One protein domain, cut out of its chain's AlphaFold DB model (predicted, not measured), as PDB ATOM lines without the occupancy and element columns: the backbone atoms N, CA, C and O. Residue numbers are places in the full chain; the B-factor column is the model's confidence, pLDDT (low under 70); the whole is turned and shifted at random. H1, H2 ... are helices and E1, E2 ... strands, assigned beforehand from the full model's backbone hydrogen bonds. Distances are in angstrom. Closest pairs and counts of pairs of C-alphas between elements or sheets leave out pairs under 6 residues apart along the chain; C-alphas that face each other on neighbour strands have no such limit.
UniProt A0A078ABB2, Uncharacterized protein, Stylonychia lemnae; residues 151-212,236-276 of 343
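What this domain is: This is residues 151 to 212 and 236 to 276 of the 343 residues of an uncharacterized protein of Stylonychia lemnae (UniProt A0A078ABB2). A curled, strongly twisted sheet of four strands, like part of a barrel, has the long helix H1 near its edge strand E4 and short H2 beside its edge strand E1. The 103 printed residues run H1 H2 E1 E2 E3 E4; the sheet, E1 - E2 - E3 - E4, is all antiparallel. The class is mixed, with under half of the residues in named elements; the whole is compact, radius of gyration of the C-alphas 14.1 A, spans 39 by 28 by 24 A.

Where its parts are: H1, residues 151 to 168, begins at C-alpha (156.554, 127.297, 142.947) and is 25.7 A long. H2 is 178 to 182, E1 186 to 189, E2 201 to 208, 22.5 A, E3 239 to 245, and E4 250 to 253, ending at C-alpha (172.023, 136.883, 147.417).

How they stand to each other: Within hydrogen-bond range are N 188 and O 206 in hairpin E1 and E2, 2.9 A, N 203 and O 242 between E2 and E3, 2.8 A, and N 243 and O 252 in hairpin E3 and E4, 2.8 A. H1 touches H2 with residues 158 to 165 alone, closest C-alphas Leu 162 and Trp 179, 6.8 A. H1 and H2 only graze the sheet; every O i to N i+4 pair in both is within range.

The domain as a whole: Residues 213 to 235 are not printed, a 15.5 A gap between C-alphas 212 and 236. The E1 to E2 link is long. Residues 151 to 176, 210 to 212 and 271 to 276 have pLDDT under 70.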
ATOM      1  N   ASN A 151     155.227 126.965 142.433       56.19
ATOM      2  CA  ASN A 151     156.554 127.297 142.947       56.19
ATOM      3  C   ASN A 151     157.217 128.482 142.220       56.19
ATOM      4  O   ASN A 151     158.077 129.138 142.805       56.19
ATOM      5  N   LEU A 152     156.844 128.767 140.963       59.88
ATOM      6  CA  LEU A 152     157.445 129.865 140.196       59.88
ATOM      7  C   LEU A 152     156.925 131.228 140.666       59.88
ATOM      8  O   LEU A 152     157.716 132.151 140.850       59.88
ATOM      9  N   ASP A 153     155.619 131.336 140.916       65.44
ATOM     10  CA  ASP A 153     154.998 132.580 141.388       65.44
ATOM     11  C   ASP A 153     155.486 132.938 142.801       65.44
ATOM     12  O   ASP A 153     155.815 134.093 143.076       65.44
ATOM     13  N   LEU A 154     155.642 131.931 143.674       65.06
ATOM     14  CA  LEU A 154     156.250 132.122 144.988       65.06
ATOM     15  C   LEU A 154     157.683 132.644 144.858       65.06
ATOM     16  O   LEU A 154     158.026 133.619 145.517       65.06
ATOM     17  N   TYR A 155     158.506 132.040 143.993       63.16
ATOM     18  CA  TYR A 155     159.888 132.471 143.777       63.16
ATOM     19  C   TYR A 155     159.984 133.917 143.280       63.16
ATOM     20  O   TYR A 155     160.780 134.699 143.808       63.16
ATOM     21  N   GLN A 156     159.148 134.289 142.310       65.69
ATOM     22  CA  GLN A 156     159.088 135.656 141.800       65.69
ATOM     23  C   GLN A 156     158.745 136.642 142.929       65.69
ATOM     24  O   GLN A 156     159.349 137.715 143.013       65.69
ATOM     25  N   ALA A 157     157.841 136.257 143.837       68.19
ATOM     26  CA  ALA A 157     157.523 137.034 145.029       68.19
ATOM     27  C   ALA A 157     158.713 137.117 146.005       68.19
ATOM     28  O   ALA A 157     159.026 138.217 146.454       68.19
ATOM     29  N   ILE A 158     159.435 136.012 146.269       65.75
ATOM     30  CA  ILE A 158     160.655 136.017 147.108       65.75
ATOM     31  C   ILE A 158     161.675 137.005 146.549       65.75
ATOM     32  O   ILE A 158     162.192 137.855 147.274       65.75
ATOM     33  N   TYR A 159     161.963 136.893 145.254       62.53
ATOM     34  CA  TYR A 159     162.978 137.698 144.594       62.53
ATOM     35  C   TYR A 159     162.598 139.182 144.579       62.53
ATOM     36  O   TYR A 159     163.414 140.032 144.928       62.53
ATOM     37  N   THR A 160     161.344 139.497 144.246       64.38
ATOM     38  CA  THR A 160     160.830 140.876 144.235       64.38
ATOM     39  C   THR A 160     160.848 141.485 145.636       64.38
ATOM     40  O   THR A 160     161.254 142.637 145.808       64.38
ATOM     41  N   HIS A 161     160.475 140.711 146.656       63.50
ATOM     42  CA  HIS A 161     160.452 141.176 148.042       63.50
ATOM     43  C   HIS A 161     161.856 141.404 148.600       63.50
ATOM     44  O   HIS A 161     162.137 142.462 149.158       63.50
ATOM     45  N   LEU A 162     162.774 140.459 148.375       61.84
ATOM     46  CA  LEU A 162     164.180 140.619 148.747       61.84
ATOM     47  C   LEU A 162     164.800 141.821 148.039       61.84
ATOM     48  O   LEU A 162     165.454 142.634 148.687       61.84
ATOM     49  N   ARG A 163     164.553 141.978 146.736       58.12
ATOM     50  CA  ARG A 163     165.071 143.105 145.954       58.12
ATOM     51  C   ARG A 163     164.561 144.443 146.486       58.12
ATOM     52  O   ARG A 163     165.359 145.337 146.731       58.12
ATOM     53  N   THR A 164     163.259 144.578 146.719       54.53
ATOM     54  CA  THR A 164     162.670 145.831 147.227       54.53
ATOM     55  C   THR A 164     163.072 146.122 148.676       54.53
ATOM     56  O   THR A 164     163.394 147.266 148.995       54.53
ATOM     57  N   SER A 165     163.130 145.104 149.538       53.59
ATOM     58  CA  SER A 165     163.495 145.253 150.955       53.59
ATOM     59  C   SER A 165     164.977 145.550 151.179       53.59
ATOM     60  O   SER A 165     165.305 146.260 152.129       53.59
ATOM     61  N   LEU A 166     165.862 145.018 150.327       51.19
ATOM     62  CA  LEU A 166     167.304 145.284 150.381       51.19
ATOM     63  C   LEU A 166     167.656 146.657 149.795       51.19
ATOM     64  O   LEU A 166     168.554 147.311 150.310       51.19
ATOM     65  N   ILE A 167     166.936 147.113 148.764       49.25
ATOM     66  CA  ILE A 167     167.176 148.425 148.139       49.25
ATOM     67  C   ILE A 167     166.637 149.569 149.010       49.25
ATOM     68  O   ILE A 167     167.306 150.586 149.157       49.25
ATOM     69  N   LYS A 168     165.457 149.414 149.631       47.50
ATOM     70  CA  LYS A 168     164.838 150.485 150.438       47.50
ATOM     71  C   LYS A 168     165.464 150.692 151.823       47.50
ATOM     72  O   LYS A 168     165.217 151.720 152.436       47.50
ATOM     73  N   ASN A 169     166.264 149.748 152.324       43.62
ATOM     74  CA  ASN A 169     166.918 149.836 153.637       43.62
ATOM     75  C   ASN A 169     168.448 149.859 153.489       43.62
ATOM     76  O   ASN A 169     169.151 149.002 154.027       43.62
ATOM     77  N   SER A 170     168.951 150.841 152.739       41.56
ATOM     78  CA  SER A 170     170.369 151.048 152.398       41.56
ATOM     79  C   SER A 170     171.289 151.330 153.593       41.56
ATOM     80  O   SER A 170     172.511 151.307 153.459       41.56
ATOM     81  N   SER A 171     170.756 151.540 154.793       36.84
ATOM     82  CA  SER A 171     171.558 151.787 155.986       36.84
ATOM     83  C   SER A 171     171.723 150.514 156.823       36.84
ATOM     84  O   SER A 171     171.030 150.304 157.795       36.84
ATOM     85  N   ARG A 172     172.716 149.674 156.511       42.97
ATOM     86  CA  ARG A 172     173.404 148.770 157.476       42.97
ATOM     87  C   ARG A 172     172.705 147.526 158.067       42.97
ATOM     88  O   ARG A 172     173.365 146.824 158.834       42.97
ATOM     89  N   TYR A 173     171.455 147.172 157.776       44.97
ATOM     90  CA  TYR A 173     170.768 146.189 158.638       44.97
ATOM     91  C   TYR A 173     170.779 144.725 158.187       44.97
ATOM     92  O   TYR A 173     170.698 144.381 157.011       44.97
ATOM     93  N   LEU A 174     170.876 143.876 159.220       51.09
ATOM     94  CA  LEU A 174     170.614 142.442 159.290       51.09
ATOM     95  C   LEU A 174     169.751 141.925 158.141       51.09
ATOM     96  O   LEU A 174     168.730 142.526 157.824       51.09
ATOM     97  N   ILE A 175     170.053 140.719 157.652       60.12
ATOM     98  CA  ILE A 175     169.091 139.947 156.861       60.12
ATOM     99  C   ILE A 175     167.799 139.828 157.674       60.12
ATOM    100  O   ILE A 175     167.689 139.012 158.596       60.12
ATOM    101  N   ASN A 176     166.845 140.704 157.366       66.06
ATOM    102  CA  ASN A 176     165.643 140.879 158.146       66.06
ATOM    103  C   ASN A 176     164.775 139.650 157.920       66.06
ATOM    104  O   ASN A 176     164.146 139.520 156.880       66.06
ATOM    105  N   LYS A 177     164.729 138.734 158.887       74.56
ATOM    106  CA  LYS A 177     163.995 137.465 158.754       74.56
ATOM    107  C   LYS A 177     162.508 137.652 158.424       74.56
ATOM    108  O   LYS A 177     161.877 136.681 158.015       74.56
ATOM    109  N   LEU A 178     161.961 138.862 158.582       79.44
ATOM    110  CA  LEU A 178     160.582 139.191 158.232       79.44
ATOM    111  C   LEU A 178     160.252 138.905 156.764       79.44
ATOM    112  O   LEU A 178     159.136 138.464 156.516       79.44
ATOM    113  N   TRP A 179     161.189 139.053 155.816       82.25
ATOM    114  CA  TRP A 179     160.908 138.739 154.402       82.25
ATOM    115  C   TRP A 179     160.461 137.278 154.224       82.25
ATOM    116  O   TRP A 179     159.514 137.004 153.496       82.25
ATOM    117  N   ALA A 180     161.083 136.339 154.945       85.44
ATOM    118  CA  ALA A 180     160.750 134.918 154.858       85.44
ATOM    119  C   ALA A 180     159.359 134.627 155.440       85.44
ATOM    120  O   ALA A 180     158.619 133.809 154.895       85.44
ATOM    121  N   VAL A 181     158.984 135.340 156.509       83.31
ATOM    122  CA  VAL A 181     157.677 135.188 157.169       83.31
ATOM    123  C   VAL A 181     156.543 135.521 156.206       83.31
ATOM    124  O   VAL A 181     155.566 134.778 156.145       83.31
ATOM    125  N   GLN A 182     156.695 136.581 155.405       80.81
ATOM    126  CA  GLN A 182     155.703 136.970 154.393       80.81
ATOM    127  C   GLN A 182     155.504 135.892 153.323       80.81
ATOM    128  O   GLN A 182     154.430 135.759 152.747       80.81
ATOM    129  N   LEU A 183     156.535 135.085 153.095       83.38
ATOM    130  CA  LEU A 183     156.528 133.987 152.138       83.38
ATOM    131  C   LEU A 183     156.091 132.669 152.770       83.38
ATOM    132  O   LEU A 183     156.130 131.644 152.104       83.38
ATOM    133  N   GLY A 184     155.697 132.673 154.043       85.94
ATOM    134  CA  GLY A 184     155.116 131.519 154.714       85.94
ATOM    135  C   GLY A 184     156.098 130.490 155.260       85.94
ATOM    136  O   GLY A 184     155.725 129.333 155.490       85.94
ATOM    137  N   PHE A 185     157.352 130.885 155.474       88.62
ATOM    138  CA  PHE A 185     158.346 130.055 156.147       88.62
ATOM    139  C   PHE A 185     159.254 130.884 157.058       88.62
ATOM    140  O   PHE A 185     159.286 132.107 157.021       88.62
ATOM    141  N   GLN A 186     160.006 130.215 157.927       90.31
ATOM    142  CA  GLN A 186     160.997 130.876 158.768       90.31
ATOM    143  C   GLN A 186     162.391 130.444 158.362       90.31
ATOM    144  O   GLN A 186     162.603 129.328 157.889       90.31
ATOM    145  N   VAL A 187     163.357 131.325 158.586       91.62
ATOM    146  CA  VAL A 187     164.765 131.031 158.354       91.62
ATOM    147  C   VAL A 187     165.562 131.201 159.635       91.62
ATOM    148  O   VAL A 187     165.382 132.159 160.393       91.62
ATOM    149  N   LYS A 188     166.491 130.276 159.873       91.06
ATOM    150  CA  LYS A 188     167.459 130.379 160.964       91.06
ATOM    151  C   LYS A 188     168.879 130.328 160.450       91.06
ATOM    152  O   LYS A 188     169.201 129.647 159.475       91.06
ATOM    153  N   LEU A 189     169.742 130.990 161.200       91.56
ATOM    154  CA  LEU A 189     171.169 130.823 161.067       91.56
ATOM    155  C   LEU A 189     171.589 129.549 161.809       91.56
ATOM    156  O   LEU A 189     171.270 129.400 162.985       91.56
ATOM    157  N   ARG A 190     172.263 128.615 161.127       88.75
ATOM    158  CA  ARG A 190     172.814 127.403 161.774       88.75
ATOM    159  C   ARG A 190     174.289 127.535 162.154       88.75
ATOM    160  O   ARG A 190     174.749 126.789 163.007       88.75
ATOM    161  N   ARG A 191     175.034 128.417 161.487       89.00
ATOM    162  CA  ARG A 191     176.472 128.648 161.690       89.00
ATOM    163  C   ARG A 191     176.751 130.135 161.534       89.00
ATOM    164  O   ARG A 191     176.093 130.753 160.709       89.00
ATOM    165  N   SER A 192     177.707 130.683 162.273       89.50
ATOM    166  CA  SER A 192     178.144 132.074 162.100       89.50
ATOM    167  C   SER A 192     178.601 132.352 160.657       89.50
ATOM    168  O   SER A 192     178.982 131.404 159.957       89.50
ATOM    169  N   PRO A 193     178.567 133.619 160.195       92.56
ATOM    170  CA  PRO A 193     179.122 133.980 158.897       92.56
ATOM    171  C   PRO A 193     180.556 133.457 158.742       92.56
ATOM    172  O   PRO A 193     181.366 133.550 159.664       92.56
ATOM    173  N   LYS A 194     180.866 132.886 157.578       94.00
ATOM    174  CA  LYS A 194     182.204 132.411 157.231       94.00
ATOM    175  C   LYS A 194     182.962 133.535 156.532       94.00
ATOM    176  O   LYS A 194     182.558 133.958 155.450       94.00
ATOM    177  N   TYR A 195     184.073 133.955 157.121       93.00
ATOM    178  CA  TYR A 195     185.012 134.882 156.497       93.00
ATOM    179  C   TYR A 195     185.834 134.159 155.428       93.00
ATOM    180  O   TYR A 195     186.359 133.064 155.653       93.00
ATOM    181  N   ASN A 196     185.902 134.754 154.246       89.62
ATOM    182  CA  ASN A 196     186.665 134.252 153.114       89.62
ATOM    183  C   ASN A 196     188.044 134.925 153.057       89.62
ATOM    184  O   ASN A 196     188.278 135.966 153.667       89.62
ATOM    185  N   LYS A 197     188.972 134.326 152.298       91.69
ATOM    186  CA  LYS A 197     190.349 134.832 152.152       91.69
ATOM    187  C   LYS A 197     190.432 136.199 151.465       91.69
ATOM    188  O   LYS A 197     191.403 136.911 151.663       91.69
ATOM    189  N   ASP A 198     189.428 136.546 150.668       86.06
ATOM    190  CA  ASP A 198     189.307 137.821 149.954       86.06
ATOM    191  C   ASP A 198     188.707 138.945 150.823       86.06
ATOM    192  O   ASP A 198     188.370 140.004 150.307       86.06
ATOM    193  N   GLY A 199     188.513 138.710 152.127       85.44
ATOM    194  CA  GLY A 199     187.881 139.660 153.048       85.44
ATOM    195  C   GLY A 199     186.350 139.697 152.967       85.44
ATOM    196  O   GLY A 199     185.711 140.316 153.818       85.44
ATOM    197  N   SER A 200     185.733 139.000 152.006       89.12
ATOM    198  CA  SER A 200     184.274 138.872 151.952       89.12
ATOM    199  C   SER A 200     183.761 137.945 153.059       89.12
ATOM    200  O   SER A 200     184.486 137.102 153.591       89.12
ATOM    201  N   SER A 201     182.483 138.072 153.413       92.12
ATOM    202  CA  SER A 201     181.827 137.162 154.363       92.12
ATOM    203  C   SER A 201     180.689 136.426 153.682       92.12
ATOM    204  O   SER A 201     179.967 137.003 152.881       92.12
ATOM    205  N   THR A 202     180.495 135.150 153.992       93.56
ATOM    206  CA  THR A 202     179.367 134.362 153.482       93.56
ATOM    207  C   THR A 202     178.468 133.922 154.617       93.56
ATOM    208  O   THR A 202     178.927 133.514 155.681       93.56
ATOM    209  N   LEU A 203     177.165 134.008 154.397       94.06
ATOM    210  CA  LEU A 203     176.143 133.724 155.388       94.06
ATOM    211  C   LEU A 203     175.105 132.796 154.777       94.06
ATOM    212  O   LEU A 203     174.612 133.068 153.692       94.06
ATOM    213  N   ARG A 204     174.754 131.702 155.458       93.75
ATOM    214  CA  ARG A 204     173.759 130.750 154.950       93.75
ATOM    215  C   ARG A 204     172.599 130.593 155.916       93.75
ATOM    216  O   ARG A 204     172.780 130.165 157.060       93.75
ATOM    217  N   LEU A 205     171.409 130.922 155.434       93.00
ATOM    218  CA  LEU A 205     170.159 130.781 156.159       93.00
ATOM    219  C   LEU A 205     169.464 129.496 155.735       93.00
ATOM    220  O   LEU A 205     169.395 129.184 154.554       93.00
ATOM    221  N   TYR A 206     168.950 128.756 156.709       92.81
ATOM    222  CA  TYR A 206     168.270 127.485 156.487       92.81
ATOM    223  C   TYR A 206     166.806 127.630 156.843       92.81
ATOM    224  O   TYR A 206     166.490 128.241 157.869       92.81
ATOM    225  N   CYS A 207     165.929 127.015 156.054       92.44
ATOM    226  CA  CYS A 207     164.530 126.948 156.423       92.44
ATOM    227  C   CYS A 207     164.369 126.215 157.760       92.44
ATOM    228  O   CYS A 207     164.973 125.169 158.034       92.44
ATOM    229  N   THR A 208     163.523 126.778 158.603       88.31
ATOM    230  CA  THR A 208     162.926 126.102 159.739       88.31
ATOM    231  C   THR A 208     161.455 125.952 159.465       88.31
ATOM    232  O   THR A 208     160.774 126.937 159.178       88.31
ATOM    233  N   LYS A 209     160.954 124.725 159.629       77.56
ATOM    234  CA  LYS A 209     159.518 124.497 159.722       77.56
ATOM    235  C   LYS A 209     158.983 125.446 160.792       77.56
ATOM    236  O   LYS A 209     159.456 125.388 161.929       77.56
ATOM    237  N   MET A 210     158.037 126.308 160.424       67.38
ATOM    238  CA  MET A 210     157.257 127.009 161.432       67.38
ATOM    239  C   MET A 210     156.567 125.934 162.252       67.38
ATOM    240  O   MET A 210     155.718 125.195 161.750       67.38
ATOM    241  N   GLN A 211     156.996 125.787 163.501       62.66
ATOM    242  CA  GLN A 211     156.152 125.121 164.470       62.66
ATOM    243  C   GLN A 211     154.918 126.002 164.545       62.66
ATOM    244  O   GLN A 211     155.026 127.176 164.903       62.66
ATOM    245  N   GLN A 212     153.770 125.473 164.117       57.28
ATOM    246  CA  GLN A 212     152.526 126.146 164.436       57.28
ATOM    247  C   GLN A 212     152.548 126.376 165.947       57.28
ATOM    248  O   GLN A 212     152.937 125.452 166.676       57.28
ATOM    249  N   CYS A 236     163.932 120.398 156.488       89.19
ATOM    250  CA  CYS A 236     163.870 121.108 155.215       89.19
ATOM    251  C   CYS A 236     165.261 121.428 154.675       89.19
ATOM    252  O   CYS A 236     166.106 121.967 155.396       89.19
ATOM    253  N   GLN A 237     165.482 121.056 153.413       90.00
ATOM    254  CA  GLN A 237     166.756 121.231 152.724       90.00
ATOM    255  C   GLN A 237     166.922 122.641 152.147       90.00
ATOM    256  O   GLN A 237     168.047 123.024 151.826       90.00
ATOM    257  N   PHE A 238     165.837 123.424 152.074       92.81
ATOM    258  CA  PHE A 238     165.888 124.810 151.627       92.81
ATOM    259  C   PHE A 238     166.920 125.600 152.433       92.81
ATOM    260  O   PHE A 238     166.871 125.674 153.671       92.81
ATOM    261  N   ALA A 239     167.832 126.236 151.710       92.88
ATOM    262  CA  ALA A 239     168.782 127.175 152.264       92.88
ATOM    263  C   ALA A 239     169.130 128.233 151.221       92.88
ATOM    264  O   ALA A 239     169.246 127.916 150.042       92.88
ATOM    265  N   ILE A 240     169.351 129.456 151.686       92.94
ATOM    266  CA  ILE A 240     169.751 130.592 150.860       92.94
ATOM    267  C   ILE A 240     171.042 131.193 151.413       92.94
ATOM    268  O   ILE A 240     171.204 131.380 152.627       92.94
ATOM    269  N   SER A 241     171.980 131.446 150.514       93.56
ATOM    270  CA  SER A 241     173.318 131.934 150.812       93.56
ATOM    271  C   SER A 241     173.457 133.384 150.371       93.56
ATOM    272  O   SER A 241     173.041 133.776 149.280       93.56
ATOM    273  N   PHE A 242     174.084 134.171 151.231       92.75
ATOM    274  CA  PHE A 242     174.384 135.572 151.023       92.75
ATOM    275  C   PHE A 242     175.892 135.781 151.092       92.75
ATOM    276  O   PHE A 242     176.583 135.103 151.860       92.75
ATOM    277  N   ARG A 243     176.399 136.739 150.324       92.00
ATOM    278  CA  ARG A 243     177.783 137.206 150.376       92.00
ATOM    279  C   ARG A 243     177.793 138.689 150.720       92.00
ATOM    280  O   ARG A 243     177.064 139.461 150.113       92.00
ATOM    281  N   PHE A 244     178.601 139.066 151.696       90.62
ATOM    282  CA  PHE A 244     178.869 140.449 152.043       90.62
ATOM    283  C   PHE A 244     179.895 141.019 151.072       90.62
ATOM    284  O   PHE A 244     180.990 140.460 150.935       90.62
ATOM    285  N   ASP A 245     179.524 142.109 150.421       85.12
ATOM    286  CA  ASP A 245     180.407 142.910 149.593       85.12
ATOM    287  C   ASP A 245     180.987 144.059 150.433       85.12
ATOM    288  O   ASP A 245     180.239 144.964 150.819       85.12
ATOM    289  N   PRO A 246     182.296 144.038 150.745       84.88
ATOM    290  CA  PRO A 246     182.913 145.061 151.577       84.88
ATOM    291  C   PRO A 246     183.006 146.429 150.891       84.88
ATOM    292  O   PRO A 246     183.104 147.424 151.601       84.88
ATOM    293  N   GLN A 247     182.969 146.502 149.553       86.56
ATOM    294  CA  GLN A 247     183.068 147.780 148.835       86.56
ATOM    295  C   GLN A 247     181.796 148.607 149.008       86.56
ATOM    296  O   GLN A 247     181.851 149.798 149.295       86.56
ATOM    297  N   ASN A 248     180.651 147.939 148.881       83.12
ATOM    298  CA  ASN A 248     179.334 148.563 148.954       83.12
ATOM    299  C   ASN A 248     178.682 148.425 150.343       83.12
ATOM    300  O   ASN A 248     177.626 148.998 150.586       83.12
ATOM    301  N   LEU A 249     179.294 147.661 151.260       82.62
ATOM    302  CA  LEU A 249     178.775 147.342 152.598       82.62
ATOM    303  C   LEU A 249     177.379 146.682 152.582       82.62
ATOM    304  O   LEU A 249     176.576 146.883 153.496       82.62
ATOM    305  N   ILE A 250     177.097 145.852 151.571       84.19
ATOM    306  CA  ILE A 250     175.794 145.194 151.367       84.19
ATOM    307  C   ILE A 250     175.895 143.666 151.397       84.19
ATOM    308  O   ILE A 250     176.911 143.074 151.040       84.19
ATOM    309  N   TRP A 251     174.802 143.007 151.788       85.81
ATOM    310  CA  TRP A 251     174.638 141.560 151.635       85.81
ATOM    311  C   TRP A 251     173.905 141.247 150.330       85.81
ATOM    312  O   TRP A 251     172.753 141.633 150.145       85.81
ATOM    313  N   LEU A 252     174.555 140.491 149.451       87.44
ATOM    314  CA  LEU A 252     174.026 140.058 148.163       87.44
ATOM    315  C   LEU A 252     173.571 138.603 148.236       87.44
ATOM    316  O   LEU A 252     174.272 137.764 148.802       87.44
ATOM    317  N   VAL A 253     172.426 138.281 147.633       90.12
ATOM    318  CA  VAL A 253     172.023 136.883 147.417       90.12
ATOM    319  C   VAL A 253     172.986 136.267 146.405       90.12
ATOM    320  O   VAL A 253     173.112 136.760 145.289       90.12
ATOM    321  N   TYR A 254     173.680 135.206 146.810       84.12
ATOM    322  CA  TYR A 254     174.735 134.581 146.008       84.12
ATOM    323  C   TYR A 254     174.256 133.334 145.249       84.12
ATOM    324  O   TYR A 254     174.879 132.920 144.275       84.12
ATOM    325  N   ASP A 255     173.153 132.720 145.682       85.19
ATOM    326  CA  ASP A 255     172.656 131.491 145.067       85.19
ATOM    327  C   ASP A 255     171.904 131.780 143.759       85.19
ATOM    328  O   ASP A 255     170.945 132.553 143.725       85.19
ATOM    329  N   GLN A 256     172.315 131.105 142.682       85.44
ATOM    330  CA  GLN A 256     171.527 131.027 141.454       85.44
ATOM    331  C   GLN A 256     170.249 130.226 141.702       85.44
ATOM    332  O   GLN A 256     170.241 129.269 142.484       85.44
ATOM    333  N   PHE A 257     169.172 130.603 141.012       80.88
ATOM    334  CA  PHE A 257     167.914 129.878 141.115       80.88
ATOM    335  C   PHE A 257     168.066 128.432 140.650       80.88
ATOM    336  O   PHE A 257     168.542 128.161 139.550       80.88
ATOM    337  N   ASP A 258     167.610 127.510 141.490       86.81
ATOM    338  CA  ASP A 258     167.626 126.077 141.230       86.81
ATOM    339  C   ASP A 258     166.378 125.468 141.872       86.81
ATOM    340  O   ASP A 258     166.255 125.415 143.097       86.81
ATOM    341  N   ALA A 259     165.430 125.022 141.047       85.69
ATOM    342  CA  ALA A 259     164.133 124.538 141.516       85.69
ATOM    343  C   ALA A 259     164.251 123.422 142.570       85.69
ATOM    344  O   ALA A 259     163.407 123.335 143.461       85.69
ATOM    345  N   TYR A 260     165.310 122.606 142.516       86.69
ATOM    346  CA  TYR A 260     165.536 121.547 143.497       86.69
ATOM    347  C   TYR A 260     166.018 122.111 144.837       86.69
ATOM    348  O   TYR A 260     165.479 121.746 145.883       86.69
ATOM    349  N   LYS A 261     166.976 123.048 144.832       85.75
ATOM    350  CA  LYS A 261     167.504 123.680 146.061       85.75
ATOM    351  C   LYS A 261     166.494 124.596 146.747       85.75
ATOM    352  O   LYS A 261     166.538 124.754 147.966       85.75
ATOM    353  N   PHE A 262     165.603 125.193 145.960       88.12
ATOM    354  CA  PHE A 262     164.543 126.076 146.439       88.12
ATOM    355  C   PHE A 262     163.251 125.314 146.778       88.12
ATOM    356  O   PHE A 262     162.269 125.925 147.195       88.12
ATOM    357  N   SER A 263     163.240 123.984 146.638       90.75
ATOM    358  CA  SER A 263     162.105 123.165 147.055       90.75
ATOM    359  C   SER A 263     162.020 123.065 148.582       90.75
ATOM    360  O   SER A 263     163.020 122.917 149.290       90.75
ATOM    361  N   HIS A 264     160.796 123.145 149.098       89.94
ATOM    362  CA  HIS A 264     160.504 122.916 150.508       89.94
ATOM    363  C   HIS A 264     159.898 121.523 150.675       89.94
ATOM    364  O   HIS A 264     158.997 121.137 149.936       89.94
ATOM    365  N   ASN A 265     160.341 120.779 151.689       89.75
ATOM    366  CA  ASN A 265     159.760 119.476 152.046       89.75
ATOM    367  C   ASN A 265     158.612 119.593 153.071       89.75
ATOM    368  O   ASN A 265     158.256 118.632 153.749       89.75
ATOM    369  N   HIS A 266     158.059 120.795 153.223       86.75
ATOM    370  CA  HIS A 266     156.917 121.090 154.075       86.75
ATOM    371  C   HIS A 266     156.005 122.084 153.365       86.75
ATOM    372  O   HIS A 266     156.454 122.864 152.526       86.75
ATOM    373  N   ALA A 267     154.732 122.089 153.753       86.81
ATOM    374  CA  ALA A 267     153.801 123.108 153.300       86.81
ATOM    375  C   ALA A 267     154.295 124.502 153.715       86.81
ATOM    376  O   ALA A 267     154.781 124.704 154.836       86.81
ATOM    377  N   ILE A 268     154.169 125.441 152.789       86.38
ATOM    378  CA  ILE A 268     154.432 126.859 152.997       86.38
ATOM    379  C   ILE A 268     153.088 127.493 153.350       86.38
ATOM    380  O   ILE A 268     152.119 127.340 152.609       86.38
ATOM    381  N   GLN A 269     153.002 128.128 154.516       81.75
ATOM    382  CA  GLN A 269     151.753 128.713 155.006       81.75
ATOM    383  C   GLN A 269     151.786 130.203 154.710       81.75
ATOM    384  O   GLN A 269     152.425 130.940 155.447       81.75
ATOM    385  N   VAL A 270     151.151 130.648 153.626       71.75
ATOM    386  CA  VAL A 270     151.051 132.085 153.336       71.75
ATOM    387  C   VAL A 270     150.260 132.735 154.471       71.75
ATOM    388  O   VAL A 270     149.086 132.425 154.666       71.75
ATOM    389  N   PHE A 271     150.922 133.574 155.267       66.38
ATOM    390  CA  PHE A 271     150.274 134.288 156.358       66.38
ATOM    391  C   PHE A 271     149.629 135.553 155.820       66.38
ATOM    392  O   PHE A 271     150.266 136.326 155.104       66.38
ATOM    393  N   ASP A 272     148.387 135.788 156.227       64.19
ATOM    394  CA  ASP A 272     147.794 137.104 156.094       64.19
ATOM    395  C   ASP A 272     148.503 138.059 157.065       64.19
ATOM    396  O   ASP A 272     148.358 137.982 158.291       64.19
ATOM    397  N   LEU A 273     149.340 138.925 156.494       59.38
ATOM    398  CA  LEU A 273     150.133 139.921 157.212       59.38
ATOM    399  C   LEU A 273     149.261 140.940 157.948       59.38
ATOM    400  O   LEU A 273     149.776 141.608 158.843       59.38
ATOM    401  N   SER A 274     147.962 141.022 157.634       64.19
ATOM    402  CA  SER A 274     147.003 141.889 158.326       64.19
ATOM    403  C   SER A 274     146.972 141.664 159.847       64.19
ATOM    404  O   SER A 274     146.723 142.598 160.605       64.19
ATOM    405  N   ASN A 275     147.300 140.450 160.308       53.19
ATOM    406  CA  ASN A 275     147.267 140.070 161.725       53.19
ATOM    407  C   ASN A 275     148.631 140.119 162.429       53.19
ATOM    408  O   ASN A 275     148.705 139.963 163.654       53.19
ATOM    409  N   ILE A 276     149.727 140.323 161.694       56.19
ATOM    410  CA  ILE A 276     151.054 140.448 162.300       56.19
ATOM    411  C   ILE A 276     151.179 141.888 162.788       56.19
ATOM    412  O   ILE A 276     151.512 142.788 162.021       56.19
TER     413      ILE A 276